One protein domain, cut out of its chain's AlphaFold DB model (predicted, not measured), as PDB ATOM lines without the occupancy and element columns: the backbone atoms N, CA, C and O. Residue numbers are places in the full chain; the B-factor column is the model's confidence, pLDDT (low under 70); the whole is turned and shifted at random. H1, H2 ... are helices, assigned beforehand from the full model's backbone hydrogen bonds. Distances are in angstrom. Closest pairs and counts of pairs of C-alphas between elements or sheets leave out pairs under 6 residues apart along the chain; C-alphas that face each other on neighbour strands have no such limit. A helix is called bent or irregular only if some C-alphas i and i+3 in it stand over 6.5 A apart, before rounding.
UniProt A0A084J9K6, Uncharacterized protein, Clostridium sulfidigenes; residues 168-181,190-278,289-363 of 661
ATOM      1  N   LEU A 168     -25.335  18.079 -61.263       84.12
ATOM      2  CA  LEU A 168     -25.207  16.721 -60.724       84.12
ATOM      3  C   LEU A 168     -26.513  16.248 -60.068       84.12
ATOM      4  O   LEU A 168     -26.958  15.129 -60.308       84.12
ATOM      5  N   VAL A 169     -27.160  17.121 -59.292       86.75
ATOM      6  CA  VAL A 169     -28.402  16.792 -58.579       86.75
ATOM      7  C   VAL A 169     -29.600  16.611 -59.528       86.75
ATOM      8  O   VAL A 169     -30.455  15.754 -59.308       86.75
ATOM      9  N   ASP A 170     -29.630  17.338 -60.650       87.38
ATOM     10  CA  ASP A 170     -30.643  17.143 -61.696       87.38
ATOM     11  C   ASP A 170     -30.454  15.808 -62.415       87.38
ATOM     12  O   ASP A 170     -31.428  15.137 -62.776       87.38
ATOM     13  N   MET A 171     -29.197  15.410 -62.624       87.81
ATOM     14  CA  MET A 171     -28.872  14.105 -63.190       87.81
ATOM     15  C   MET A 171     -29.292  12.974 -62.254       87.81
ATOM     16  O   MET A 171     -29.910  12.033 -62.743       87.81
ATOM     17  N   LEU A 172     -29.061  13.108 -60.942       91.56
ATOM     18  CA  LEU A 172     -29.546  12.159 -59.935       91.56
ATOM     19  C   LEU A 172     -31.071  11.982 -60.019       91.56
ATOM     20  O   LEU A 172     -31.552  10.859 -60.151       91.56
ATOM     21  N   ASN A 173     -31.836  13.079 -60.006       90.81
ATOM     22  CA  ASN A 173     -33.297  12.997 -60.119       90.81
ATOM     23  C   ASN A 173     -33.734  12.346 -61.444       90.81
ATOM     24  O   ASN A 173     -34.665  11.543 -61.486       90.81
ATOM     25  N   THR A 174     -33.048  12.676 -62.543       90.56
ATOM     26  CA  THR A 174     -33.330  12.076 -63.854       90.56
ATOM     27  C   THR A 174     -33.109  10.562 -63.828       90.56
ATOM     28  O   THR A 174     -33.952   9.824 -64.330       90.56
ATOM     29  N   ASP A 175     -32.023  10.088 -63.216       91.88
ATOM     30  CA  ASP A 175     -31.720   8.656 -63.129       91.88
ATOM     31  C   ASP A 175     -32.748   7.896 -62.301       91.88
ATOM     32  O   ASP A 175     -33.205   6.837 -62.726       91.88
ATOM     33  N   LEU A 176     -33.184   8.460 -61.176       94.19
ATOM     34  CA  LEU A 176     -34.215   7.851 -60.335       94.19
ATOM     35  C   LEU A 176     -35.593   7.834 -61.016       94.19
ATOM     36  O   LEU A 176     -36.319   6.844 -60.924       94.19
ATOM     37  N   LYS A 177     -35.954   8.880 -61.771       92.56
ATOM     38  CA  LYS A 177     -37.183   8.894 -62.589       92.56
ATOM     39  C   LYS A 177     -37.134   7.880 -63.733       92.56
ATOM     40  O   LYS A 177     -38.137   7.219 -64.013       92.56
ATOM     41  N   ASN A 178     -35.980   7.741 -64.381       91.62
ATOM     42  CA  ASN A 178     -35.772   6.732 -65.415       91.62
ATOM     43  C   ASN A 178     -35.846   5.323 -64.822       91.62
ATOM     44  O   ASN A 178     -36.486   4.460 -65.414       91.62
ATOM     45  N   LEU A 179     -35.263   5.109 -63.637       93.06
ATOM     46  CA  LEU A 179     -35.335   3.840 -62.917       93.06
ATOM     47  C   LEU A 179     -36.790   3.487 -62.599       93.06
ATOM     48  O   LEU A 179     -37.231   2.399 -62.943       93.06
ATOM     49  N   LYS A 180     -37.567   4.429 -62.051       93.50
ATOM     50  CA  LYS A 180     -39.006   4.240 -61.811       93.50
ATOM     51  C   LYS A 180     -39.748   3.815 -63.080       93.50
ATOM     52  O   LYS A 180     -40.541   2.874 -63.060       93.50
ATOM     53  N   SER A 181     -39.504   4.528 -64.178       91.50
ATOM     54  CA  SER A 181     -40.158   4.259 -65.462       91.50
ATOM     55  C   SER A 181     -39.798   2.866 -65.981       91.50
ATOM     56  O   SER A 181     -40.665   2.151 -66.467       91.50
ATOM     57  N   ILE A 190     -39.206 -10.526 -59.894       84.75
ATOM     58  CA  ILE A 190     -37.936 -11.273 -59.848       84.75
ATOM     59  C   ILE A 190     -36.742 -10.319 -60.005       84.75
ATOM     60  O   ILE A 190     -35.651 -10.590 -59.497       84.75
ATOM     61  N   LEU A 191     -36.944  -9.179 -60.673       85.75
ATOM     62  CA  LEU A 191     -35.912  -8.175 -60.926       85.75
ATOM     63  C   LEU A 191     -35.711  -7.196 -59.765       85.75
ATOM     64  O   LEU A 191     -34.774  -6.400 -59.823       85.75
ATOM     65  N   GLN A 192     -36.518  -7.275 -58.698       87.94
ATOM     66  CA  GLN A 192     -36.465  -6.326 -57.581       87.94
ATOM     67  C   GLN A 192     -35.056  -6.182 -56.996       87.94
ATOM     68  O   GLN A 192     -34.555  -5.067 -56.892       87.94
ATOM     69  N   GLY A 193     -34.360  -7.295 -56.734       87.69
ATOM     70  CA  GLY A 193     -32.991  -7.250 -56.208       87.69
ATOM     71  C   GLY A 193     -31.997  -6.533 -57.134       87.69
ATOM     72  O   GLY A 193     -31.096  -5.845 -56.660       87.69
ATOM     73  N   ASN A 194     -32.189  -6.621 -58.457       88.75
ATOM     74  CA  ASN A 194     -31.353  -5.904 -59.421       88.75
ATOM     75  C   ASN A 194     -31.642  -4.396 -59.399       88.75
ATOM     76  O   ASN A 194     -30.714  -3.593 -59.532       88.75
ATOM     77  N   TYR A 195     -32.909  -4.004 -59.226       91.94
ATOM     78  CA  TYR A 195     -33.290  -2.600 -59.075       91.94
ATOM     79  C   TYR A 195     -32.767  -2.007 -57.769       91.94
ATOM     80  O   TYR A 195     -32.256  -0.888 -57.792       91.94
ATOM     81  N   ASP A 196     -32.820  -2.757 -56.664       92.56
ATOM     82  CA  ASP A 196     -32.272  -2.350 -55.367       92.56
ATOM     83  C   ASP A 196     -30.768  -2.047 -55.476       92.56
ATOM     84  O   ASP A 196     -30.291  -0.997 -55.033       92.56
ATOM     85  N   ASP A 197     -30.012  -2.933 -56.132       91.31
ATOM     86  CA  ASP A 197     -28.574  -2.756 -56.339       91.31
ATOM     87  C   ASP A 197     -28.261  -1.578 -57.283       91.31
ATOM     88  O   ASP A 197     -27.303  -0.830 -57.055       91.31
ATOM     89  N   LEU A 198     -29.071  -1.361 -58.328       93.81
ATOM     90  CA  LEU A 198     -28.926  -0.202 -59.215       93.81
ATOM     91  C   LEU A 198     -29.267   1.115 -58.501       93.81
ATOM     92  O   LEU A 198     -28.560   2.104 -58.691       93.81
ATOM     93  N   PHE A 199     -30.300   1.133 -57.659       94.12
ATOM     94  CA  PHE A 199     -30.668   2.288 -56.839       94.12
ATOM     95  C   PHE A 199     -29.524   2.698 -55.906       94.12
ATOM     96  O   PHE A 199     -29.114   3.862 -55.897       94.12
ATOM     97  N   ILE A 200     -28.943   1.725 -55.193       94.62
ATOM     98  CA  ILE A 200     -27.749   1.929 -54.358       94.62
ATOM     99  C   ILE A 200     -26.609   2.513 -55.195       94.62
ATOM    100  O   ILE A 200     -25.970   3.489 -54.801       94.62
ATOM    101  N   ARG A 201     -26.368   1.953 -56.382       94.12
ATOM    102  CA  ARG A 201     -25.290   2.409 -57.258       94.12
ATOM    103  C   ARG A 201     -25.480   3.849 -57.744       94.12
ATOM    104  O   ARG A 201     -24.506   4.596 -57.759       94.12
ATOM    105  N   ILE A 202     -26.701   4.244 -58.110       94.25
ATOM    106  CA  ILE A 202     -27.028   5.622 -58.519       94.25
ATOM    107  C   ILE A 202     -26.671   6.608 -57.398       94.25
ATOM    108  O   ILE A 202     -25.986   7.606 -57.637       94.25
ATOM    109  N   ILE A 203     -27.099   6.318 -56.166       95.00
ATOM    110  CA  ILE A 203     -26.850   7.191 -55.012       95.00
ATOM    111  C   ILE A 203     -25.360   7.214 -54.643       95.00
ATOM    112  O   ILE A 203     -24.815   8.286 -54.369       95.00
ATOM    113  N   ASP A 204     -24.678   6.066 -54.664       94.81
ATOM    114  CA  ASP A 204     -23.245   5.978 -54.366       94.81
ATOM    115  C   ASP A 204     -22.390   6.740 -55.395       94.81
ATOM    116  O   ASP A 204     -21.466   7.460 -55.003       94.81
ATOM    117  N   GLU A 205     -22.704   6.638 -56.694       92.12
ATOM    118  CA  GLU A 205     -22.018   7.403 -57.745       92.12
ATOM    119  C   GLU A 205     -22.201   8.916 -57.539       92.12
ATOM    120  O   GLU A 205     -21.222   9.665 -57.640       92.12
ATOM    121  N   TYR A 206     -23.403   9.365 -57.162       92.62
ATOM    122  CA  TYR A 206     -23.665  10.766 -56.821       92.62
ATOM    123  C   TYR A 206     -22.859  11.235 -55.601       92.62
ATOM    124  O   TYR A 206     -22.162  12.251 -55.659       92.62
ATOM    125  N   CYS A 207     -22.898  10.469 -54.507       93.38
ATOM    126  CA  CYS A 207     -22.166  10.777 -53.277       93.38
ATOM    127  C   CYS A 207     -20.657  10.890 -53.532       93.38
ATOM    128  O   CYS A 207     -20.006  11.821 -53.053       93.38
ATOM    129  N   ALA A 208     -20.098   9.974 -54.328       92.56
ATOM    130  CA  ALA A 208     -18.686   9.985 -54.691       92.56
ATOM    131  C   ALA A 208     -18.311  11.210 -55.539       92.56
ATOM    132  O   ALA A 208     -17.237  11.782 -55.349       92.56
ATOM    133  N   GLN A 209     -19.174  11.630 -56.470       89.25
ATOM    134  CA  GLN A 209     -18.956  12.843 -57.264       89.25
ATOM    135  C   GLN A 209     -18.994  14.100 -56.389       89.25
ATOM    136  O   GLN A 209     -18.087  14.924 -56.481       89.25
ATOM    137  N   LYS A 210     -19.977  14.205 -55.489       89.31
ATOM    138  CA  LYS A 210     -20.100  15.329 -54.555       89.31
ATOM    139  C   LYS A 210     -18.910  15.433 -53.599       89.31
ATOM    140  O   LYS A 210     -18.368  16.519 -53.417       89.31
ATOM    141  N   SER A 211     -18.463  14.314 -53.027       91.19
ATOM    142  CA  SER A 211     -17.273  14.296 -52.163       91.19
ATOM    143  C   SER A 211     -16.027  14.761 -52.918       91.19
ATOM    144  O   SER A 211     -15.303  15.619 -52.428       91.19
ATOM    145  N   LYS A 212     -15.807  14.262 -54.145       89.31
ATOM    146  CA  LYS A 212     -14.678  14.691 -54.988       89.31
ATOM    147  C   LYS A 212     -14.732  16.180 -55.317       89.31
ATOM    148  O   LYS A 212     -13.695  16.830 -55.365       89.31
ATOM    149  N   GLU A 213     -15.925  16.716 -55.559       85.19
ATOM    150  CA  GLU A 213     -16.121  18.148 -55.787       85.19
ATOM    151  C   GLU A 213     -15.684  18.972 -54.571       85.19
ATOM    152  O   GLU A 213     -14.952  19.948 -54.721       85.19
ATOM    153  N   ILE A 214     -16.091  18.562 -53.369       86.56
ATOM    154  CA  ILE A 214     -15.695  19.222 -52.120       86.56
ATOM    155  C   ILE A 214     -14.180  19.124 -51.915       86.56
ATOM    156  O   ILE A 214     -13.541  20.136 -51.628       86.56
ATOM    157  N   ASP A 215     -13.590  17.951 -52.145       87.56
ATOM    158  CA  ASP A 215     -12.144  17.741 -52.025       87.56
ATOM    159  C   ASP A 215     -11.338  18.649 -52.966       87.56
ATOM    160  O   ASP A 215     -10.300  19.178 -52.570       87.56
ATOM    161  N   LEU A 216     -11.807  18.856 -54.202       85.94
ATOM    162  CA  LEU A 216     -11.172  19.770 -55.161       85.94
ATOM    163  C   LEU A 216     -11.194  21.220 -54.671       85.94
ATOM    164  O   LEU A 216     -10.236  21.962 -54.874       85.94
ATOM    165  N   ILE A 217     -12.265  21.622 -53.995       83.69
ATOM    166  CA  ILE A 217     -12.406  22.978 -53.461       83.69
ATOM    167  C   ILE A 217     -11.499  23.170 -52.253       83.69
ATOM    168  O   ILE A 217     -10.826  24.192 -52.163       83.69
ATOM    169  N   ILE A 218     -11.424  22.171 -51.371       84.81
ATOM    170  CA  ILE A 218     -10.528  22.188 -50.209       84.81
ATOM    171  C   ILE A 218      -9.060  22.226 -50.650       84.81
ATOM    172  O   ILE A 218      -8.289  23.031 -50.133       84.81
ATOM    173  N   LYS A 219      -8.662  21.363 -51.595       87.25
ATOM    174  CA  LYS A 219      -7.251  21.182 -51.980       87.25
ATOM    175  C   LYS A 219      -6.757  22.210 -52.988       87.25
ATOM    176  O   LYS A 219      -5.614  22.643 -52.899       87.25
ATOM    177  N   GLU A 220      -7.583  22.560 -53.971       82.12
ATOM    178  CA  GLU A 220      -7.163  23.372 -55.119       82.12
ATOM    179  C   GLU A 220      -7.833  24.750 -55.162       82.12
ATOM    180  O   GLU A 220      -7.507  25.549 -56.039       82.12
ATOM    181  N   GLY A 221      -8.796  25.038 -54.276       75.31
ATOM    182  CA  GLY A 221      -9.593  26.270 -54.332       75.31
ATOM    183  C   GLY A 221     -10.450  26.386 -55.599       75.31
ATOM    184  O   GLY A 221     -10.935  27.469 -55.924       75.31
ATOM    185  N   LYS A 222     -10.622  25.289 -56.351       72.94
ATOM    186  CA  LYS A 222     -11.285  25.298 -57.659       72.94
ATOM    187  C   LYS A 222     -12.759  24.949 -57.545       72.94
ATOM    188  O   LYS A 222     -13.124  23.810 -57.274       72.94
ATOM    189  N   ILE A 223     -13.601  25.922 -57.867       67.75
ATOM    190  CA  ILE A 223     -15.039  25.749 -58.089       67.75
ATOM    191  C   ILE A 223     -15.234  25.219 -59.519       67.75
ATOM    192  O   ILE A 223     -14.770  25.824 -60.487       67.75
ATOM    193  N   VAL A 224     -15.883  24.061 -59.666       64.88
ATOM    194  CA  VAL A 224     -16.121  23.428 -60.975       64.88
ATOM    195  C   VAL A 224     -17.165  24.236 -61.760       64.88
ATOM    196  O   VAL A 224     -18.077  24.839 -61.195       64.88
ATOM    197  N   LYS A 225     -17.043  24.254 -63.091       51.75
ATOM    198  CA  LYS A 225     -17.985  24.930 -63.998       51.75
ATOM    199  C   LYS A 225     -19.401  24.333 -63.838       51.75
ATOM    200  O   LYS A 225     -19.522  23.115 -63.776       51.75
ATOM    201  N   ASN A 226     -20.441  25.179 -63.822       56.34
ATOM    202  CA  ASN A 226     -21.861  24.846 -63.569       56.34
ATOM    203  C   ASN A 226     -22.250  24.553 -62.104       56.34
ATOM    204  O   ASN A 226     -23.246  23.880 -61.862       56.34
ATOM    205  N   GLN A 227     -21.512  25.053 -61.115       61.06
ATOM    206  CA  GLN A 227     -21.960  24.988 -59.719       61.06
ATOM    207  C   GLN A 227     -22.964  26.110 -59.396       61.06
ATOM    208  O   GLN A 227     -22.756  27.266 -59.758       61.06
ATOM    209  N   ILE A 228     -24.045  25.755 -58.695       63.69
ATOM    210  CA  ILE A 228     -25.006  26.673 -58.056       63.69
ATOM    211  C   ILE A 228     -24.676  26.730 -56.549       63.69
ATOM    212  O   ILE A 228     -24.041  25.798 -56.044       63.69
ATOM    213  N   PRO A 229     -25.076  27.784 -55.805       66.00
ATOM    214  CA  PRO A 229     -25.037  27.791 -54.344       66.00
ATOM    215  C   PRO A 229     -25.488  26.473 -53.703       66.00
ATOM    216  O   PRO A 229     -26.503  25.894 -54.101       66.00
ATOM    217  N   TYR A 230     -24.771  26.040 -52.659       73.25
ATOM    218  CA  TYR A 230     -25.027  24.778 -51.953       73.25
ATOM    219  C   TYR A 230     -26.498  24.619 -51.528       73.25
ATOM    220  O   TYR A 230     -27.029  23.514 -51.579       73.25
ATOM    221  N   LYS A 231     -27.177  25.730 -51.189       74.50
ATOM    222  CA  LYS A 231     -28.593  25.772 -50.782       74.50
ATOM    223  C   LYS A 231     -29.537  25.164 -51.824       74.50
ATOM    224  O   LYS A 231     -30.481  24.467 -51.454       74.50
ATOM    225  N   TYR A 232     -29.285  25.394 -53.116       78.50
ATOM    226  CA  TYR A 232     -30.105  24.814 -54.185       78.50
ATOM    227  C   TYR A 232     -29.951  23.291 -54.223       78.50
ATOM    228  O   TYR A 232     -30.945  22.568 -54.154       78.50
ATOM    229  N   ASN A 233     -28.703  22.807 -54.251       81.50
ATOM    230  CA  ASN A 233     -28.414  21.374 -54.262       81.50
ATOM    231  C   ASN A 233     -28.991  20.694 -53.017       81.50
ATOM    232  O   ASN A 233     -29.700  19.706 -53.156       81.50
ATOM    233  N   ALA A 234     -28.777  21.265 -51.830       84.00
ATOM    234  CA  ALA A 234     -29.280  20.722 -50.570       84.00
ATOM    235  C   ALA A 234     -30.813  20.605 -50.538       84.00
ATOM    236  O   ALA A 234     -31.344  19.602 -50.072       84.00
ATOM    237  N   SER A 235     -31.538  21.596 -51.071       83.75
ATOM    238  CA  SER A 235     -33.010  21.540 -51.145       83.75
ATOM    239  C   SER A 235     -33.497  20.428 -52.060       83.75
ATOM    240  O   SER A 235     -34.467  19.733 -51.770       83.75
ATOM    241  N   TYR A 236     -32.841  20.286 -53.207       86.62
ATOM    242  CA  TYR A 236     -33.256  19.323 -54.210       86.62
ATOM    243  C   TYR A 236     -32.875  17.897 -53.806       86.62
ATOM    244  O   TYR A 236     -33.661  16.975 -54.001       86.62
ATOM    245  N   GLU A 237     -31.720  17.726 -53.160       91.69
ATOM    246  CA  GLU A 237     -31.329  16.487 -52.491       91.69
ATOM    247  C   GLU A 237     -32.357  16.079 -51.436       91.69
ATOM    248  O   GLU A 237     -32.825  14.946 -51.483       91.69
ATOM    249  N   TYR A 238     -32.766  16.995 -50.551       91.31
ATOM    250  CA  TYR A 238     -33.825  16.726 -49.575       91.31
ATOM    251  C   TYR A 238     -35.077  16.170 -50.262       91.31
ATOM    252  O   TYR A 238     -35.520  15.076 -49.920       91.31
ATOM    253  N   ASN A 239     -35.588  16.856 -51.290       90.88
ATOM    254  CA  ASN A 239     -36.785  16.414 -52.008       90.88
ATOM    255  C   ASN A 239     -36.616  15.017 -52.617       90.88
ATOM    256  O   ASN A 239     -37.540  14.214 -52.569       90.88
ATOM    257  N   ILE A 240     -35.439  14.704 -53.170       92.75
ATOM    258  CA  ILE A 240     -35.148  13.382 -53.741       92.75
ATOM    259  C   ILE A 240     -35.188  12.297 -52.659       92.75
ATOM    260  O   ILE A 240     -35.809  11.256 -52.865       92.75
ATOM    261  N   PHE A 241     -34.542  12.520 -51.516       93.62
ATOM    262  CA  PHE A 241     -34.511  11.536 -50.432       93.62
ATOM    263  C   PHE A 241     -35.865  11.400 -49.732       93.62
ATOM    264  O   PHE A 241     -36.282  10.282 -49.428       93.62
ATOM    265  N   TYR A 242     -36.580  12.507 -49.546       92.19
ATOM    266  CA  TYR A 242     -37.940  12.513 -49.025       92.19
ATOM    267  C   TYR A 242     -38.891  11.741 -49.952       92.19
ATOM    268  O   TYR A 242     -39.586  10.829 -49.506       92.19
ATOM    269  N   ASP A 243     -38.851  12.020 -51.260       92.69
ATOM    270  CA  ASP A 243     -39.607  11.286 -52.281       92.69
ATOM    271  C   ASP A 243     -39.259   9.784 -52.287       92.69
ATOM    272  O   ASP A 243     -40.140   8.940 -52.467       92.69
ATOM    273  N   ALA A 244     -37.982   9.434 -52.092       92.31
ATOM    274  CA  ALA A 244     -37.554   8.043 -52.000       92.31
ATOM    275  C   ALA A 244     -38.177   7.345 -50.784       92.31
ATOM    276  O   ALA A 244     -38.781   6.289 -50.957       92.31
ATOM    277  N   MET A 245     -38.115   7.957 -49.595       91.75
ATOM    278  CA  MET A 245     -38.717   7.419 -48.365       91.75
ATOM    279  C   MET A 245     -40.238   7.223 -48.464       91.75
ATOM    280  O   MET A 245     -40.781   6.300 -47.860       91.75
ATOM    281  N   HIS A 246     -40.913   8.028 -49.288       91.19
ATOM    282  CA  HIS A 246     -42.346   7.909 -49.582       91.19
ATOM    283  C   HIS A 246     -42.648   6.977 -50.771       91.19
ATOM    284  O   HIS A 246     -43.706   7.065 -51.392       91.19
ATOM    285  N   ASN A 247     -41.719   6.075 -51.108       90.75
ATOM    286  CA  ASN A 247     -41.848   5.063 -52.159       90.75
ATOM    287  C   ASN A 247     -42.158   5.625 -53.561       90.75
ATOM    288  O   ASN A 247     -42.724   4.934 -54.410       90.75
ATOM    289  N   LYS A 248     -41.791   6.883 -53.849       91.88
ATOM    290  CA  LYS A 248     -42.133   7.520 -55.131       91.88
ATOM    291  C   LYS A 248     -41.383   6.914 -56.309       91.88
ATOM    292  O   LYS A 248     -41.927   6.919 -57.415       91.88
ATOM    293  N   TYR A 249     -40.151   6.447 -56.097       89.50
ATOM    294  CA  TYR A 249     -39.309   5.842 -57.137       89.50
ATOM    295  C   TYR A 249     -39.422   4.318 -57.167       89.50
ATOM    296  O   TYR A 249     -39.503   3.740 -58.246       89.50
ATOM    297  N   MET A 250     -39.441   3.688 -55.993       91.00
ATOM    298  CA  MET A 250     -39.558   2.243 -55.804       91.00
ATOM    299  C   MET A 250     -40.016   1.947 -54.374       91.00
ATOM    300  O   MET A 250     -39.872   2.800 -53.498       91.00
ATOM    301  N   LYS A 251     -40.538   0.740 -54.131       89.06
ATOM    302  CA  LYS A 251     -40.871   0.279 -52.780       89.06
ATOM    303  C   LYS A 251     -39.586  -0.019 -52.008       89.06
ATOM    304  O   LYS A 251     -38.756  -0.785 -52.488       89.06
ATOM    305  N   LEU A 252     -39.438   0.571 -50.827       90.12
ATOM    306  CA  LEU A 252     -38.266   0.380 -49.979       90.12
ATOM    307  C   LEU A 252     -38.526  -0.689 -48.923       90.12
ATOM    308  O   LEU A 252     -39.464  -0.580 -48.131       90.12
ATOM    309  N   ASP A 253     -37.664  -1.699 -48.896       90.06
ATOM    310  CA  ASP A 253     -37.575  -2.642 -47.790       90.06
ATOM    311  C   ASP A 253     -36.691  -2.087 -46.655       90.06
ATOM    312  O   ASP A 253     -36.057  -1.035 -46.766       90.06
ATOM    313  N   ASP A 254     -36.614  -2.826 -45.553       90.31
ATOM    314  CA  ASP A 254     -35.788  -2.488 -44.391       90.31
ATOM    315  C   ASP A 254     -34.300  -2.279 -44.731       90.31
ATOM    316  O   ASP A 254     -33.623  -1.432 -44.138       90.31
ATOM    317  N   ARG A 255     -33.759  -3.043 -45.691       93.69
ATOM    318  CA  ARG A 255     -32.361  -2.909 -46.131       93.69
ATOM    319  C   ARG A 255     -32.146  -1.553 -46.799       93.69
ATOM    320  O   ARG A 255     -31.171  -0.868 -46.475       93.69
ATOM    321  N   LEU A 256     -33.027  -1.169 -47.719       93.06
ATOM    322  CA  LEU A 256     -32.945   0.100 -48.433       93.06
ATOM    323  C   LEU A 256     -33.255   1.294 -47.529       93.06
ATOM    324  O   LEU A 256     -32.582   2.317 -47.644       93.06
ATOM    325  N   GLN A 257     -34.182   1.160 -46.579       93.94
ATOM    326  CA  GLN A 257     -34.421   2.189 -45.564       93.94
ATOM    327  C   GLN A 257     -33.163   2.450 -44.726       93.94
ATOM    328  O   GLN A 257     -32.755   3.602 -44.584       93.94
ATOM    329  N   ARG A 258     -32.470   1.403 -44.250       95.44
ATOM    330  CA  ARG A 258     -31.172   1.557 -43.558       95.44
ATOM    331  C   ARG A 258     -30.105   2.186 -44.451       95.44
ATOM    332  O   ARG A 258     -29.320   3.018 -43.993       95.44
ATOM    333  N   TYR A 259     -30.068   1.822 -45.732       95.19
ATOM    334  CA  TYR A 259     -29.154   2.443 -46.688       95.19
ATOM    335  C   TYR A 259     -29.422   3.952 -46.829       95.19
ATOM    336  O   TYR A 259     -28.487   4.751 -46.725       95.19
ATOM    337  N   ILE A 260     -30.686   4.355 -46.973       94.56
ATOM    338  CA  ILE A 260     -31.088   5.766 -47.017       94.56
ATOM    339  C   ILE A 260     -30.786   6.472 -45.690       94.56
ATOM    340  O   ILE A 260     -30.240   7.576 -45.714       94.56
ATOM    341  N   ALA A 261     -31.038   5.831 -44.544       94.38
ATOM    342  CA  ALA A 261     -30.711   6.356 -43.216       94.38
ATOM    343  C   ALA A 261     -29.238   6.777 -43.109       94.38
ATOM    344  O   ALA A 261     -28.922   7.858 -42.629       94.38
ATOM    345  N   LYS A 262     -28.320   5.980 -43.660       95.62
ATOM    346  CA  LYS A 262     -26.904   6.354 -43.730       95.62
ATOM    347  C   LYS A 262     -26.625   7.444 -44.768       95.62
ATOM    348  O   LYS A 262     -25.835   8.354 -44.522       95.62
ATOM    349  N   ARG A 263     -27.180   7.312 -45.977       95.19
ATOM    350  CA  ARG A 263     -26.802   8.174 -47.109       95.19
ATOM    351  C   ARG A 263     -27.334   9.595 -46.998       95.19
ATOM    352  O   ARG A 263     -26.599  10.507 -47.366       95.19
ATOM    353  N   HIS A 264     -28.531   9.795 -46.457       94.06
ATOM    354  CA  HIS A 264     -29.060  11.143 -46.256       94.06
ATOM    355  C   HIS A 264     -28.209  11.920 -45.227       94.06
ATOM    356  O   HIS A 264     -27.815  13.048 -45.513       94.06
ATOM    357  N   LEU A 265     -27.801  11.284 -44.115       94.88
ATOM    358  CA  LEU A 265     -26.873  11.879 -43.139       94.88
ATOM    359  C   LEU A 265     -25.521  12.222 -43.771       94.88
ATOM    360  O   LEU A 265     -24.999  13.311 -43.557       94.88
ATOM    361  N   TYR A 266     -24.969  11.331 -44.599       95.00
ATOM    362  CA  TYR A 266     -23.706  11.603 -45.290       95.00
ATOM    363  C   TYR A 266     -23.805  12.791 -46.255       95.00
ATOM    364  O   TYR A 266     -22.895  13.613 -46.323       95.00
ATOM    365  N   ILE A 267     -24.909  12.919 -46.989       92.69
ATOM    366  CA  ILE A 267     -25.127  14.065 -47.878       92.69
ATOM    367  C   ILE A 267     -25.279  15.357 -47.082       92.69
ATOM    368  O   ILE A 267     -24.722  16.377 -47.497       92.69
ATOM    369  N   GLN A 268     -25.969  15.311 -45.943       90.81
ATOM    370  CA  GLN A 268     -26.113  16.467 -45.071       90.81
ATOM    371  C   GLN A 268     -24.772  16.888 -44.458       90.81
ATOM    372  O   GLN A 268     -24.432  18.069 -44.488       90.81
ATOM    373  N   TYR A 269     -23.950  15.930 -44.031       92.00
ATOM    374  CA  TYR A 269     -22.564  16.169 -43.627       92.00
ATOM    375  C   TYR A 269     -21.763  16.898 -44.723       92.00
ATOM    376  O   TYR A 269     -21.138  17.930 -44.470       92.00
ATOM    377  N   LEU A 270     -21.840  16.422 -45.972       90.44
ATOM    378  CA  LEU A 270     -21.190  17.080 -47.111       90.44
ATOM    379  C   LEU A 270     -21.765  18.484 -47.379       90.44
ATOM    380  O   LEU A 270     -21.019  19.381 -47.774       90.44
ATOM    381  N   ASN A 271     -23.067  18.702 -47.165       88.25
ATOM    382  CA  ASN A 271     -23.694  20.023 -47.285       88.25
ATOM    383  C   ASN A 271     -23.155  21.016 -46.252       88.25
ATOM    384  O   ASN A 271     -22.865  22.153 -46.623       88.25
ATOM    385  N   VAL A 272     -22.957  20.589 -45.002       87.19
ATOM    386  CA  VAL A 272     -22.368  21.435 -43.952       87.19
ATOM    387  C   VAL A 272     -20.928  21.817 -44.299       87.19
ATOM    388  O   VAL A 272     -20.579  22.995 -44.237       87.19
ATOM    389  N   ILE A 273     -20.108  20.873 -44.772       86.88
ATOM    390  CA  ILE A 273     -18.748  21.196 -45.243       86.88
ATOM    391  C   ILE A 273     -18.806  22.202 -46.396       86.88
ATOM    392  O   ILE A 273     -18.076  23.194 -46.416       86.88
ATOM    393  N   ARG A 274     -19.696  21.975 -47.369       83.00
ATOM    394  CA  ARG A 274     -19.847  22.870 -48.521       83.00
ATOM    395  C   ARG A 274     -20.228  24.287 -48.091       83.00
ATOM    396  O   ARG A 274     -19.641  25.227 -48.624       83.00
ATOM    397  N   LYS A 275     -21.156  24.420 -47.137       81.12
ATOM    398  CA  LYS A 275     -21.590  25.690 -46.537       81.12
ATOM    399  C   LYS A 275     -20.395  26.463 -45.982       81.12
ATOM    400  O   LYS A 275     -20.155  27.590 -46.415       81.12
ATOM    401  N   GLN A 276     -19.588  25.823 -45.133       80.06
ATOM    402  CA  GLN A 276     -18.402  26.431 -44.515       80.06
ATOM    403  C   GLN A 276     -17.355  26.891 -45.540       80.06
ATOM    404  O   GLN A 276     -16.672  27.893 -45.335       80.06
ATOM    405  N   LEU A 277     -17.238  26.191 -46.672       78.88
ATOM    406  CA  LEU A 277     -16.338  26.584 -47.761       78.88
ATOM    407  C   LEU A 277     -16.852  27.786 -48.567       78.88
ATOM    408  O   LEU A 277     -16.044  28.513 -49.139       78.88
ATOM    409  N   THR A 278     -18.170  27.986 -48.641       72.38
ATOM    410  CA  THR A 278     -18.786  29.095 -49.390       72.38
ATOM    411  C   THR A 278     -19.006  30.363 -48.564       72.38
ATOM    412  O   THR A 278     -18.943  31.450 -49.126       72.38
ATOM    413  N   ARG A 289     -36.062  27.398 -42.153       45.91
ATOM    414  CA  ARG A 289     -36.687  26.481 -43.118       45.91
ATOM    415  C   ARG A 289     -35.773  25.385 -43.675       45.91
ATOM    416  O   ARG A 289     -36.295  24.370 -44.107       45.91
ATOM    417  N   TYR A 290     -34.450  25.561 -43.734       53.06
ATOM    418  CA  TYR A 290     -33.576  24.576 -44.406       53.06
ATOM    419  C   TYR A 290     -33.174  23.395 -43.514       53.06
ATOM    420  O   TYR A 290     -33.132  22.259 -43.988       53.06
ATOM    421  N   GLU A 291     -32.875  23.650 -42.240       53.59
ATOM    422  CA  GLU A 291     -32.494  22.605 -41.282       53.59
ATOM    423  C   GLU A 291     -33.696  21.788 -40.815       53.59
ATOM    424  O   GLU A 291     -33.560  20.578 -40.626       53.59
ATOM    425  N   HIS A 292     -34.880  22.408 -40.721       58.19
ATOM    426  CA  HIS A 292     -36.121  21.688 -40.430       58.19
ATOM    427  C   HIS A 292     -36.430  20.617 -41.480       58.19
ATOM    428  O   HIS A 292     -36.730  19.489 -41.105       58.19
ATOM    429  N   ASN A 293     -36.228  20.905 -42.769       72.69
ATOM    430  CA  ASN A 293     -36.549  19.949 -43.829       72.69
ATOM    431  C   ASN A 293     -35.764  18.633 -43.681       72.69
ATOM    432  O   ASN A 293     -36.338  17.552 -43.713       72.69
ATOM    433  N   TRP A 294     -34.446  18.671 -43.457       84.12
ATOM    434  CA  TRP A 294     -33.666  17.425 -43.365       84.12
ATOM    435  C   TRP A 294     -33.993  16.581 -42.127       84.12
ATOM    436  O   TRP A 294     -33.856  15.358 -42.185       84.12
ATOM    437  N   LYS A 295     -34.450  17.204 -41.031       88.56
ATOM    438  CA  LYS A 295     -34.932  16.480 -39.843       88.56
ATOM    439  C   LYS A 295     -36.155  15.624 -40.172       88.56
ATOM    440  O   LYS A 295     -36.258  14.527 -39.638       88.56
ATOM    441  N   ASP A 296     -37.002  16.044 -41.113       89.81
ATOM    442  CA  ASP A 296     -38.193  15.283 -41.518       89.81
ATOM    443  C   ASP A 296     -37.853  13.897 -42.074       89.81
ATOM    444  O   ASP A 296     -38.595  12.945 -41.844       89.81
ATOM    445  N   ILE A 297     -36.728  13.752 -42.785       92.06
ATOM    446  CA  ILE A 297     -36.295  12.445 -43.303       92.06
ATOM    447  C   ILE A 297     -35.909  11.530 -42.140       92.06
ATOM    448  O   ILE A 297     -36.381  10.395 -42.076       92.06
ATOM    449  N   SER A 298     -35.086  12.023 -41.209       94.62
ATOM    450  CA  SER A 298     -34.714  11.285 -39.998       94.62
ATOM    451  C   SER A 298     -35.953  10.915 -39.180       94.62
ATOM    452  O   SER A 298     -36.084   9.763 -38.774       94.62
ATOM    453  N   ASN A 299     -36.878  11.861 -38.987       94.06
ATOM    454  CA  ASN A 299     -38.133  11.662 -38.261       94.06
ATOM    455  C   ASN A 299     -38.987  10.582 -38.918       94.06
ATOM    456  O   ASN A 299     -39.404   9.642 -38.251       94.06
ATOM    457  N   TYR A 300     -39.172  10.656 -40.235       93.31
ATOM    458  CA  TYR A 300     -39.942   9.666 -40.975       93.31
ATOM    459  C   TYR A 300     -39.323   8.264 -40.872       93.31
ATOM    460  O   TYR A 300     -40.052   7.288 -40.689       93.31
ATOM    461  N   ILE A 301     -37.990   8.150 -40.959       94.19
ATOM    462  CA  ILE A 301     -37.270   6.877 -40.774       94.19
ATOM    463  C   ILE A 301     -37.453   6.357 -39.345       94.19
ATOM    464  O   ILE A 301     -37.656   5.160 -39.157       94.19
ATOM    465  N   TYR A 302     -37.375   7.233 -38.344       94.75
ATOM    466  CA  TYR A 302     -37.505   6.849 -36.943       94.75
ATOM    467  C   TYR A 302     -38.928   6.413 -36.582       94.75
ATOM    468  O   TYR A 302     -39.104   5.466 -35.826       94.75
ATOM    469  N   GLU A 303     -39.946   7.069 -37.137       92.31
ATOM    470  CA  GLU A 303     -41.355   6.770 -36.862       92.31
ATOM    471  C   GLU A 303     -41.842   5.508 -37.577       92.31
ATOM    472  O   GLU A 303     -42.552   4.703 -36.981       92.31
ATOM    473  N   ASN A 304     -41.449   5.318 -38.840       91.25
ATOM    474  CA  ASN A 304     -41.987   4.248 -39.690       91.25
ATOM    475  C   ASN A 304     -41.042   3.048 -39.850       91.25
ATOM    476  O   ASN A 304     -41.436   2.023 -40.410       91.25
ATOM    477  N   GLY A 305     -39.786   3.171 -39.420       91.75
ATOM    478  CA  GLY A 305     -38.789   2.113 -39.535       91.75
ATOM    479  C   GLY A 305     -38.955   1.020 -38.479       91.75
ATOM    480  O   GLY A 305     -39.412   1.264 -37.363       91.75
ATOM    481  N   SER A 306     -38.509  -0.195 -38.806       93.69
ATOM    482  CA  SER A 306     -38.363  -1.276 -37.824       93.69
ATOM    483  C   SER A 306     -37.363  -0.911 -36.719       93.69
ATOM    484  O   SER A 306     -36.504  -0.047 -36.909       93.69
ATOM    485  N   ILE A 307     -37.412  -1.610 -35.578       92.81
ATOM    486  CA  ILE A 307     -36.475  -1.407 -34.457       92.81
ATOM    487  C   ILE A 307     -35.012  -1.447 -34.934       92.81
ATOM    488  O   ILE A 307     -34.207  -0.604 -34.544       92.81
ATOM    489  N   GLU A 308     -34.663  -2.366 -35.840       93.81
ATOM    490  CA  GLU A 308     -33.312  -2.457 -36.410       93.81
ATOM    491  C   GLU A 308     -32.950  -1.252 -37.286       93.81
ATOM    492  O   GLU A 308     -31.802  -0.806 -37.299       93.81
ATOM    493  N   THR A 309     -33.919  -0.680 -38.001       94.69
ATOM    494  CA  THR A 309     -33.724   0.557 -38.767       94.69
ATOM    495  C   THR A 309     -33.557   1.768 -37.844       94.69
ATOM    496  O   THR A 309     -32.643   2.566 -38.072       94.69
ATOM    497  N   LYS A 310     -34.347   1.865 -36.764       95.00
ATOM    498  CA  LYS A 310     -34.200   2.899 -35.724       95.00
ATOM    499  C   LYS A 310     -32.822   2.813 -35.054       95.00
ATOM    500  O   LYS A 310     -32.092   3.803 -35.045       95.00
ATOM    501  N   LYS A 311     -32.414   1.618 -34.599       94.00
ATOM    502  CA  LYS A 311     -31.066   1.334 -34.060       94.00
ATOM    503  C   LYS A 311     -29.980   1.794 -35.031       94.00
ATOM    504  O   LYS A 311     -29.076   2.530 -34.649       94.00
ATOM    505  N   TYR A 312     -30.096   1.415 -36.306       95.38
ATOM    506  CA  TYR A 312     -29.115   1.766 -37.331       95.38
ATOM    507  C   TYR A 312     -28.988   3.282 -37.546       95.38
ATOM    508  O   TYR A 312     -27.871   3.783 -37.694       95.38
ATOM    509  N   LEU A 313     -30.107   4.015 -37.545       96.25
ATOM    510  CA  LEU A 313     -30.115   5.477 -37.634       96.25
ATOM    511  C   LEU A 313     -29.399   6.109 -36.431       96.25
ATOM    512  O   LEU A 313     -28.480   6.907 -36.631       96.25
ATOM    513  N   ILE A 314     -29.755   5.702 -35.206       95.31
ATOM    514  CA  ILE A 314     -29.109   6.183 -33.974       95.31
ATOM    515  C   ILE A 314     -27.605   5.901 -34.001       95.31
ATOM    516  O   ILE A 314     -26.812   6.800 -33.723       95.31
ATOM    517  N   THR A 315     -27.185   4.702 -34.417       94.44
ATOM    518  CA  THR A 315     -25.763   4.360 -34.548       94.44
ATOM    519  C   THR A 315     -25.016   5.312 -35.481       94.44
ATOM    520  O   THR A 315     -23.886   5.696 -35.180       94.44
ATOM    521  N   TRP A 316     -25.604   5.699 -36.616       95.06
ATOM    522  CA  TRP A 316     -24.949   6.633 -37.534       95.06
ATOM    523  C   TRP A 316     -24.889   8.056 -36.990       95.06
ATOM    524  O   TRP A 316     -23.837   8.678 -37.114       95.06
ATOM    525  N   LEU A 317     -25.952   8.543 -36.347       94.69
ATOM    526  CA  LEU A 317     -25.938   9.844 -35.672       94.69
ATOM    527  C   LEU A 317     -24.825   9.892 -34.613       94.69
ATOM    528  O   LEU A 317     -23.979  10.782 -34.642       94.69
ATOM    529  N   CYS A 318     -24.736   8.864 -33.764       93.06
ATOM    530  CA  CYS A 318     -23.690   8.747 -32.743       93.06
ATOM    531  C   CYS A 318     -22.278   8.702 -33.351       93.06
ATOM    532  O   CYS A 318     -21.359   9.351 -32.853       93.06
ATOM    533  N   LYS A 319     -22.098   7.980 -34.466       92.69
ATOM    534  CA  LYS A 319     -20.812   7.920 -35.181       92.69
ATOM    535  C   LYS A 319     -20.329   9.289 -35.641       92.69
ATOM    536  O   LYS A 319     -19.133   9.558 -35.564       92.69
ATOM    537  N   TYR A 320     -21.223  10.149 -36.122       92.38
ATOM    538  CA  TYR A 320     -20.849  11.500 -36.542       92.38
ATOM    539  C   TYR A 320     -20.477  12.408 -35.364       92.38
ATOM    540  O   TYR A 320     -19.599  13.257 -35.505       92.38
ATOM    541  N   ILE A 321     -21.070  12.193 -34.191       90.44
ATOM    542  CA  ILE A 321     -20.740  12.962 -32.987       90.44
ATOM    543  C   ILE A 321     -19.361  12.546 -32.437       90.44
ATOM    544  O   ILE A 321     -18.502  13.409 -32.196       90.44
ATOM    545  N   TYR A 322     -19.130  11.235 -32.285       88.00
ATOM    546  CA  TYR A 322     -18.022  10.697 -31.483       88.00
ATOM    547  C   TYR A 322     -16.890  10.022 -32.271       88.00
ATOM    548  O   TYR A 322     -15.730  10.139 -31.876       88.00
ATOM    549  N   ASP A 323     -17.190   9.336 -33.377       88.19
ATOM    550  CA  ASP A 323     -16.225   8.435 -34.028       88.19
ATOM    551  C   ASP A 323     -15.535   9.077 -35.243       88.19
ATOM    552  O   ASP A 323     -14.357   8.826 -35.517       88.19
ATOM    553  N   ILE A 324     -16.263   9.898 -36.005       87.06
ATOM    554  CA  ILE A 324     -15.755  10.514 -37.235       87.06
ATOM    555  C   ILE A 324     -14.966  11.778 -36.884       87.06
ATOM    556  O   ILE A 324     -15.522  12.801 -36.472       87.06
ATOM    557  N   LYS A 325     -13.644  11.694 -37.075       84.06
ATOM    558  CA  LYS A 325     -12.711  12.816 -36.900       84.06
ATOM    559  C   LYS A 325     -13.064  13.979 -37.826       84.06
ATOM    560  O   LYS A 325     -13.566  13.766 -38.926       84.06
ATOM    561  N   ASP A 326     -12.782  15.191 -37.357       84.62
ATOM    562  CA  ASP A 326     -12.976  16.440 -38.104       84.62
ATOM    563  C   ASP A 326     -14.424  16.683 -38.564       84.62
ATOM    564  O   ASP A 326     -14.675  17.433 -39.508       84.62
ATOM    565  N   THR A 327     -15.403  16.060 -37.893       87.06
ATOM    566  CA  THR A 327     -16.814  16.379 -38.127       87.06
ATOM    567  C   THR A 327     -17.086  17.830 -37.708       87.06
ATOM    568  O   THR A 327     -16.795  18.167 -36.555       87.06
ATOM    569  N   PRO A 328     -17.638  18.681 -38.601       88.06
ATOM    570  CA  PRO A 328     -17.961  20.072 -38.285       88.06
ATOM    571  C   PRO A 328     -18.869  20.202 -37.057       88.06
ATOM    572  O   PRO A 328     -19.808  19.416 -36.928       88.06
ATOM    573  N   SER A 329     -18.633  21.209 -36.205       86.56
ATOM    574  CA  SER A 329     -19.452  21.487 -35.008       86.56
ATOM    575  C   SER A 329     -20.938  21.570 -35.342       86.56
ATOM    576  O   SER A 329     -21.715  20.817 -34.778       86.56
ATOM    577  N   ASP A 330     -21.303  22.348 -36.364       85.06
ATOM    578  CA  ASP A 330     -22.700  22.539 -36.773       85.06
ATOM    579  C   ASP A 330     -23.391  21.210 -37.132       85.06
ATOM    580  O   ASP A 330     -24.589  21.036 -36.926       85.06
ATOM    581  N   PHE A 331     -22.642  20.241 -37.677       90.00
ATOM    582  CA  PHE A 331     -23.198  18.927 -37.993       90.00
ATOM    583  C   PHE A 331     -23.292  18.016 -36.764       90.00
ATOM    584  O   PHE A 331     -24.189  17.173 -36.703       90.00
ATOM    585  N   LYS A 332     -22.393  18.174 -35.784       90.25
ATOM    586  CA  LYS A 332     -22.520  17.497 -34.488       90.25
ATOM    587  C   LYS A 332     -23.747  18.003 -33.744       90.25
ATOM    588  O   LYS A 332     -24.559  17.173 -33.354       90.25
ATOM    589  N   ASP A 333     -23.926  19.320 -33.675       88.06
ATOM    590  CA  ASP A 333     -25.084  19.964 -33.047       88.06
ATOM    591  C   ASP A 333     -26.390  19.480 -33.702       88.06
ATOM    592  O   ASP A 333     -27.324  19.069 -33.017       88.06
ATOM    593  N   TYR A 334     -26.422  19.401 -35.039       89.69
ATOM    594  CA  TYR A 334     -27.541  18.811 -35.784       89.69
ATOM    595  C   TYR A 334     -27.833  17.354 -35.379       89.69
ATOM    596  O   TYR A 334     -28.993  16.974 -35.210       89.69
ATOM    597  N   CYS A 335     -26.798  16.519 -35.232       92.00
ATOM    598  CA  CYS A 335     -26.974  15.126 -34.821       92.00
ATOM    599  C   CYS A 335     -27.457  15.018 -33.367       92.00
ATOM    600  O   CYS A 335     -28.336  14.203 -33.086       92.00
ATOM    601  N   GLU A 336     -26.905  15.825 -32.460       90.88
ATOM    602  CA  GLU A 336     -27.301  15.877 -31.050       90.88
ATOM    603  C   GLU A 336     -28.762  16.304 -30.898       90.88
ATOM    604  O   GLU A 336     -29.511  15.657 -30.166       90.88
ATOM    605  N   GLU A 337     -29.202  17.318 -31.648       90.94
ATOM    606  CA  GLU A 337     -30.588  17.787 -31.624       90.94
ATOM    607  C   GLU A 337     -31.573  16.710 -32.106       90.94
ATOM    608  O   GLU A 337     -32.631  16.515 -31.506       90.94
ATOM    609  N   ILE A 338     -31.219  15.956 -33.154       93.56
ATOM    610  CA  ILE A 338     -32.045  14.839 -33.637       93.56
ATOM    611  C   ILE A 338     -32.129  13.724 -32.594       93.56
ATOM    612  O   ILE A 338     -33.214  13.190 -32.357       93.56
ATOM    613  N   ILE A 339     -31.008  13.360 -31.965       94.50
ATOM    614  CA  ILE A 339     -31.018  12.331 -30.919       94.50
ATOM    615  C   ILE A 339     -31.862  12.793 -29.727       94.50
ATOM    616  O   ILE A 339     -32.683  12.010 -29.251       94.50
ATOM    617  N   TYR A 340     -31.713  14.048 -29.293       93.12
ATOM    618  CA  TYR A 340     -32.523  14.633 -28.221       93.12
ATOM    619  C   TYR A 340     -34.015  14.539 -28.549       93.12
ATOM    620  O   TYR A 340     -34.794  14.027 -27.746       93.12
ATOM    621  N   TYR A 341     -34.406  14.941 -29.764       94.19
ATOM    622  CA  TYR A 341     -35.788  14.846 -30.231       94.19
ATOM    623  C   TYR A 341     -36.316  13.401 -30.205       94.19
ATOM    624  O   TYR A 341     -37.417  13.153 -29.710       94.19
ATOM    625  N   PHE A 342     -35.533  12.424 -30.674       95.38
ATOM    626  CA  PHE A 342     -35.932  11.012 -30.648       95.38
ATOM    627  C   PHE A 342     -36.023  10.431 -29.241       95.38
ATOM    628  O   PHE A 342     -36.959   9.678 -28.960       95.38
ATOM    629  N   MET A 343     -35.096  10.784 -28.348       94.69
ATOM    630  CA  MET A 343     -35.168  10.382 -26.944       94.69
ATOM    631  C   MET A 343     -36.418  10.957 -26.281       94.69
ATOM    632  O   MET A 343     -37.182  10.203 -25.683       94.69
ATOM    633  N   HIS A 344     -36.672  12.256 -26.450       94.31
ATOM    634  CA  HIS A 344     -37.853  12.919 -25.903       94.31
ATOM    635  C   HIS A 344     -39.145  12.281 -26.421       94.31
ATOM    636  O   HIS A 344     -40.042  11.969 -25.641       94.31
ATOM    637  N   LYS A 345     -39.243  12.035 -27.735       93.44
ATOM    638  CA  LYS A 345     -40.414  11.390 -28.341       93.44
ATOM    639  C   LYS A 345     -40.647   9.975 -27.805       93.44
ATOM    640  O   LYS A 345     -41.786   9.608 -27.542       93.44
ATOM    641  N   SER A 346     -39.581   9.206 -27.609       93.56
ATOM    642  CA  SER A 346     -39.683   7.842 -27.076       93.56
ATOM    643  C   SER A 346     -40.053   7.820 -25.593       93.56
ATOM    644  O   SER A 346     -40.780   6.946 -25.147       93.56
ATOM    645  N   ILE A 347     -39.575   8.785 -24.805       94.31
ATOM    646  CA  ILE A 347     -39.957   8.907 -23.391       94.31
ATOM    647  C   ILE A 347     -41.417   9.357 -23.265       94.31
ATOM    648  O   ILE A 347     -42.128   8.869 -22.389       94.31
ATOM    649  N   LEU A 348     -41.886  10.226 -24.169       92.81
ATOM    650  CA  LEU A 348     -43.300  10.587 -24.251       92.81
ATOM    651  C   LEU A 348     -44.174   9.364 -24.520       92.81
ATOM    652  O   LEU A 348     -45.169   9.178 -23.828       92.81
ATOM    653  N   SER A 349     -43.784   8.507 -25.464       91.00
ATOM    654  CA  SER A 349     -44.581   7.320 -25.776       91.00
ATOM    655  C   SER A 349     -44.599   6.308 -24.621       91.00
ATOM    656  O   SER A 349     -45.641   5.725 -24.325       91.00
ATOM    657  N   VAL A 350     -43.492   6.179 -23.874       91.81
ATOM    658  CA  VAL A 350     -43.453   5.423 -22.607       91.81
ATOM    659  C   VAL A 350     -44.432   5.996 -21.579       91.81
ATOM    660  O   VAL A 350     -45.163   5.241 -20.938       91.81
ATOM    661  N   TYR A 351     -44.477   7.320 -21.413       89.06
ATOM    662  CA  TYR A 351     -45.446   7.966 -20.523       89.06
ATOM    663  C   TYR A 351     -46.901   7.712 -20.959       89.06
ATOM    664  O   TYR A 351     -47.763   7.475 -20.113       89.06
ATOM    665  N   GLU A 352     -47.168   7.693 -22.267       89.38
ATOM    666  CA  GLU A 352     -48.486   7.402 -22.850       89.38
ATOM    667  C   GLU A 352     -48.898   5.917 -22.757       89.38
ATOM    668  O   GLU A 352     -50.037   5.571 -23.083       89.38
ATOM    669  N   GLY A 353     -48.021   5.042 -22.251       84.75
ATOM    670  CA  GLY A 353     -48.322   3.642 -21.937       84.75
ATOM    671  C   GLY A 353     -47.582   2.606 -22.786       84.75
ATOM    672  O   GLY A 353     -47.854   1.411 -22.644       84.75
ATOM    673  N   GLU A 354     -46.654   3.018 -23.656       82.06
ATOM    674  CA  GLU A 354     -45.782   2.088 -24.377       82.06
ATOM    675  C   GLU A 354     -44.704   1.466 -23.468       82.06
ATOM    676  O   GLU A 354     -44.343   1.986 -22.411       82.06
ATOM    677  N   ASN A 355     -44.173   0.309 -23.872       81.94
ATOM    678  CA  ASN A 355     -43.182  -0.427 -23.086       81.94
ATOM    679  C   ASN A 355     -41.789   0.218 -23.187       81.94
ATOM    680  O   ASN A 355     -41.241   0.386 -24.275       81.94
ATOM    681  N   GLU A 356     -41.160   0.455 -22.033       90.62
ATOM    682  CA  GLU A 356     -39.775   0.933 -21.906       90.62
ATOM    683  C   GLU A 356     -38.731   0.069 -22.651       90.62
ATOM    684  O   GLU A 356     -37.629   0.539 -22.944       90.62
ATOM    685  N   GLU A 357     -39.038  -1.198 -22.958       90.19
ATOM    686  CA  GLU A 357     -38.127  -2.115 -23.663       90.19
ATOM    687  C   GLU A 357     -37.711  -1.621 -25.039       90.19
ATOM    688  O   GLU A 357     -36.536  -1.753 -25.377       90.19
ATOM    689  N   GLU A 358     -38.620  -1.019 -25.805       90.19
ATOM    690  CA  GLU A 358     -38.278  -0.525 -27.139       90.19
ATOM    691  C   GLU A 358     -37.232   0.595 -27.054       90.19
ATOM    692  O   GLU A 358     -36.235   0.570 -27.782       90.19
ATOM    693  N   PHE A 359     -37.384   1.522 -26.098       92.81
ATOM    694  CA  PHE A 359     -36.372   2.547 -25.830       92.81
ATOM    695  C   PHE A 359     -35.019   1.904 -25.520       92.81
ATOM    696  O   PHE A 359     -33.994   2.258 -26.113       92.81
ATOM    697  N   CYS A 360     -35.006   0.948 -24.584       91.06
ATOM    698  CA  CYS A 360     -33.782   0.255 -24.204       91.06
ATOM    699  C   CYS A 360     -33.151  -0.449 -25.407       91.06
ATOM    700  O   CYS A 360     -31.942  -0.361 -25.594       91.06
ATOM    701  N   GLU A 361     -33.929  -1.116 -26.252       91.44
ATOM    702  CA  GLU A 361     -33.404  -1.758 -27.450       91.44
ATOM    703  C   GLU A 361     -32.733  -0.763 -28.400       91.44
ATOM    704  O   GLU A 361     -31.639  -1.035 -28.896       91.44
ATOM    705  N   ILE A 362     -33.355   0.392 -28.635       92.19
ATOM    706  CA  ILE A 362     -32.861   1.384 -29.593       92.19
ATOM    707  C   ILE A 362     -31.596   2.089 -29.083       92.19
ATOM    708  O   ILE A 362     -30.630   2.236 -29.834       92.19
ATOM    709  N   PHE A 363     -31.579   2.518 -27.816       92.00
ATOM    710  CA  PHE A 363     -30.550   3.434 -27.309       92.00
ATOM    711  C   PHE A 363     -29.443   2.771 -26.479       92.00
ATOM    712  O   PHE A 363     -28.345   3.324 -26.392       92.00
TER     713      PHE A 363
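AT A GLANCE: This is residues 168 to 181, 190 to 278 and 289 to 363 of the 661 residues of an uncharacterized protein of Clostridium sulfidigenes (UniProt A0A084J9K6). What shape does the model show? It is an up-and-down bundle of seven helices, each running against the one before it, set roughly as a slab of two layers: H1, H3 and H5 side by side in one, H2, H4 and H6 in the other, with H4 in the middle. H7 slants along one edge, and the short H8 folds back from its end onto H6. How is it made up? The printed part has 178 residues with eight named helices, in the order H1 to H8, and no named strand; its class is all helix. It is compact, with a radius of gyration of the C-alphas of 17.1 A and spans of 56 by 45 by 28 A.

HOW THE PARTS SIT: Where does the longest helix stand? H2, residues 190 to 220, touches H4, residues 254 to 278, the same way at a shallow tilt of 16 degrees; their closest C-alphas, of Ile 214 and Arg 274, are 6.6 A apart. With residues 195 to 206 alone H2 touches H1, residues 168 to 181, opposite ways at a shallow tilt of 3 degrees, the closest C-alphas being those of Leu 172 and Tyr 206, 6.8 A apart. What else does the hub, H4, touch? It forms a helical hairpin with H3, residues 230 to 245, where the closest C-alphas, of Tyr 230 and Lys 275, are 6.5 A apart. With residues 257 to 268 alone it touches H5, residues 289 to 304, and with residues 254 to 265 alone H6, residues 307 to 323; the closest C-alphas are those of Ala 261 and Ile 301, 7.0 A, and of Arg 258 and Thr 309, 5.5 A. It only just touches H7, residues 329 to 351, with 3 pairs of C-alphas within 8 A, the closest being Tyr 269 and Phe 331, 6.3 A. Where is H8? H8, residues 356 to 363, touches residues 307 to 314 of H6 alone, at a steep tilt of 44 degrees, with the closest C-alphas, of Lys 311 and Ile 362, 4.8 A apart. How do the backbones run? Every O i to N i+4 pair is within hydrogen-bond range in H1, H3, H6, H7 and H8, against 26 of 27 in H2, 20 of 21 in H4 and 7 of 12 in H5.

IN THESE COORDINATES: Where are the anchors? H1 begins at C-alpha 168, (-25.207, 16.721, -60.724), and H8 ends at C-alpha 363, (-30.550, 3.434, -27.309). Which helices are long? From first to last C-alpha H2 measures 46.6 A, H4 36.2 A and H7 32.7 A. Which depart from a straight course? H2 is irregular, with C-alphas 190 and 193 7.3 A apart, and H5 has a kink of 25 degrees near residue 298.

THE WHOLE: How far does it reach? The two C-alphas farthest apart, of Glu 220 and Gly 353, are 56.4 A apart. Where is it cut? Residues 182 to 189 and 279 to 288 are not printed, with C-alpha gaps of 16.7 A and 19.1 A; of the links printed whole, none is long. Where is confidence low? Residues 223 to 229 and 289 to 292 have pLDDT under 70.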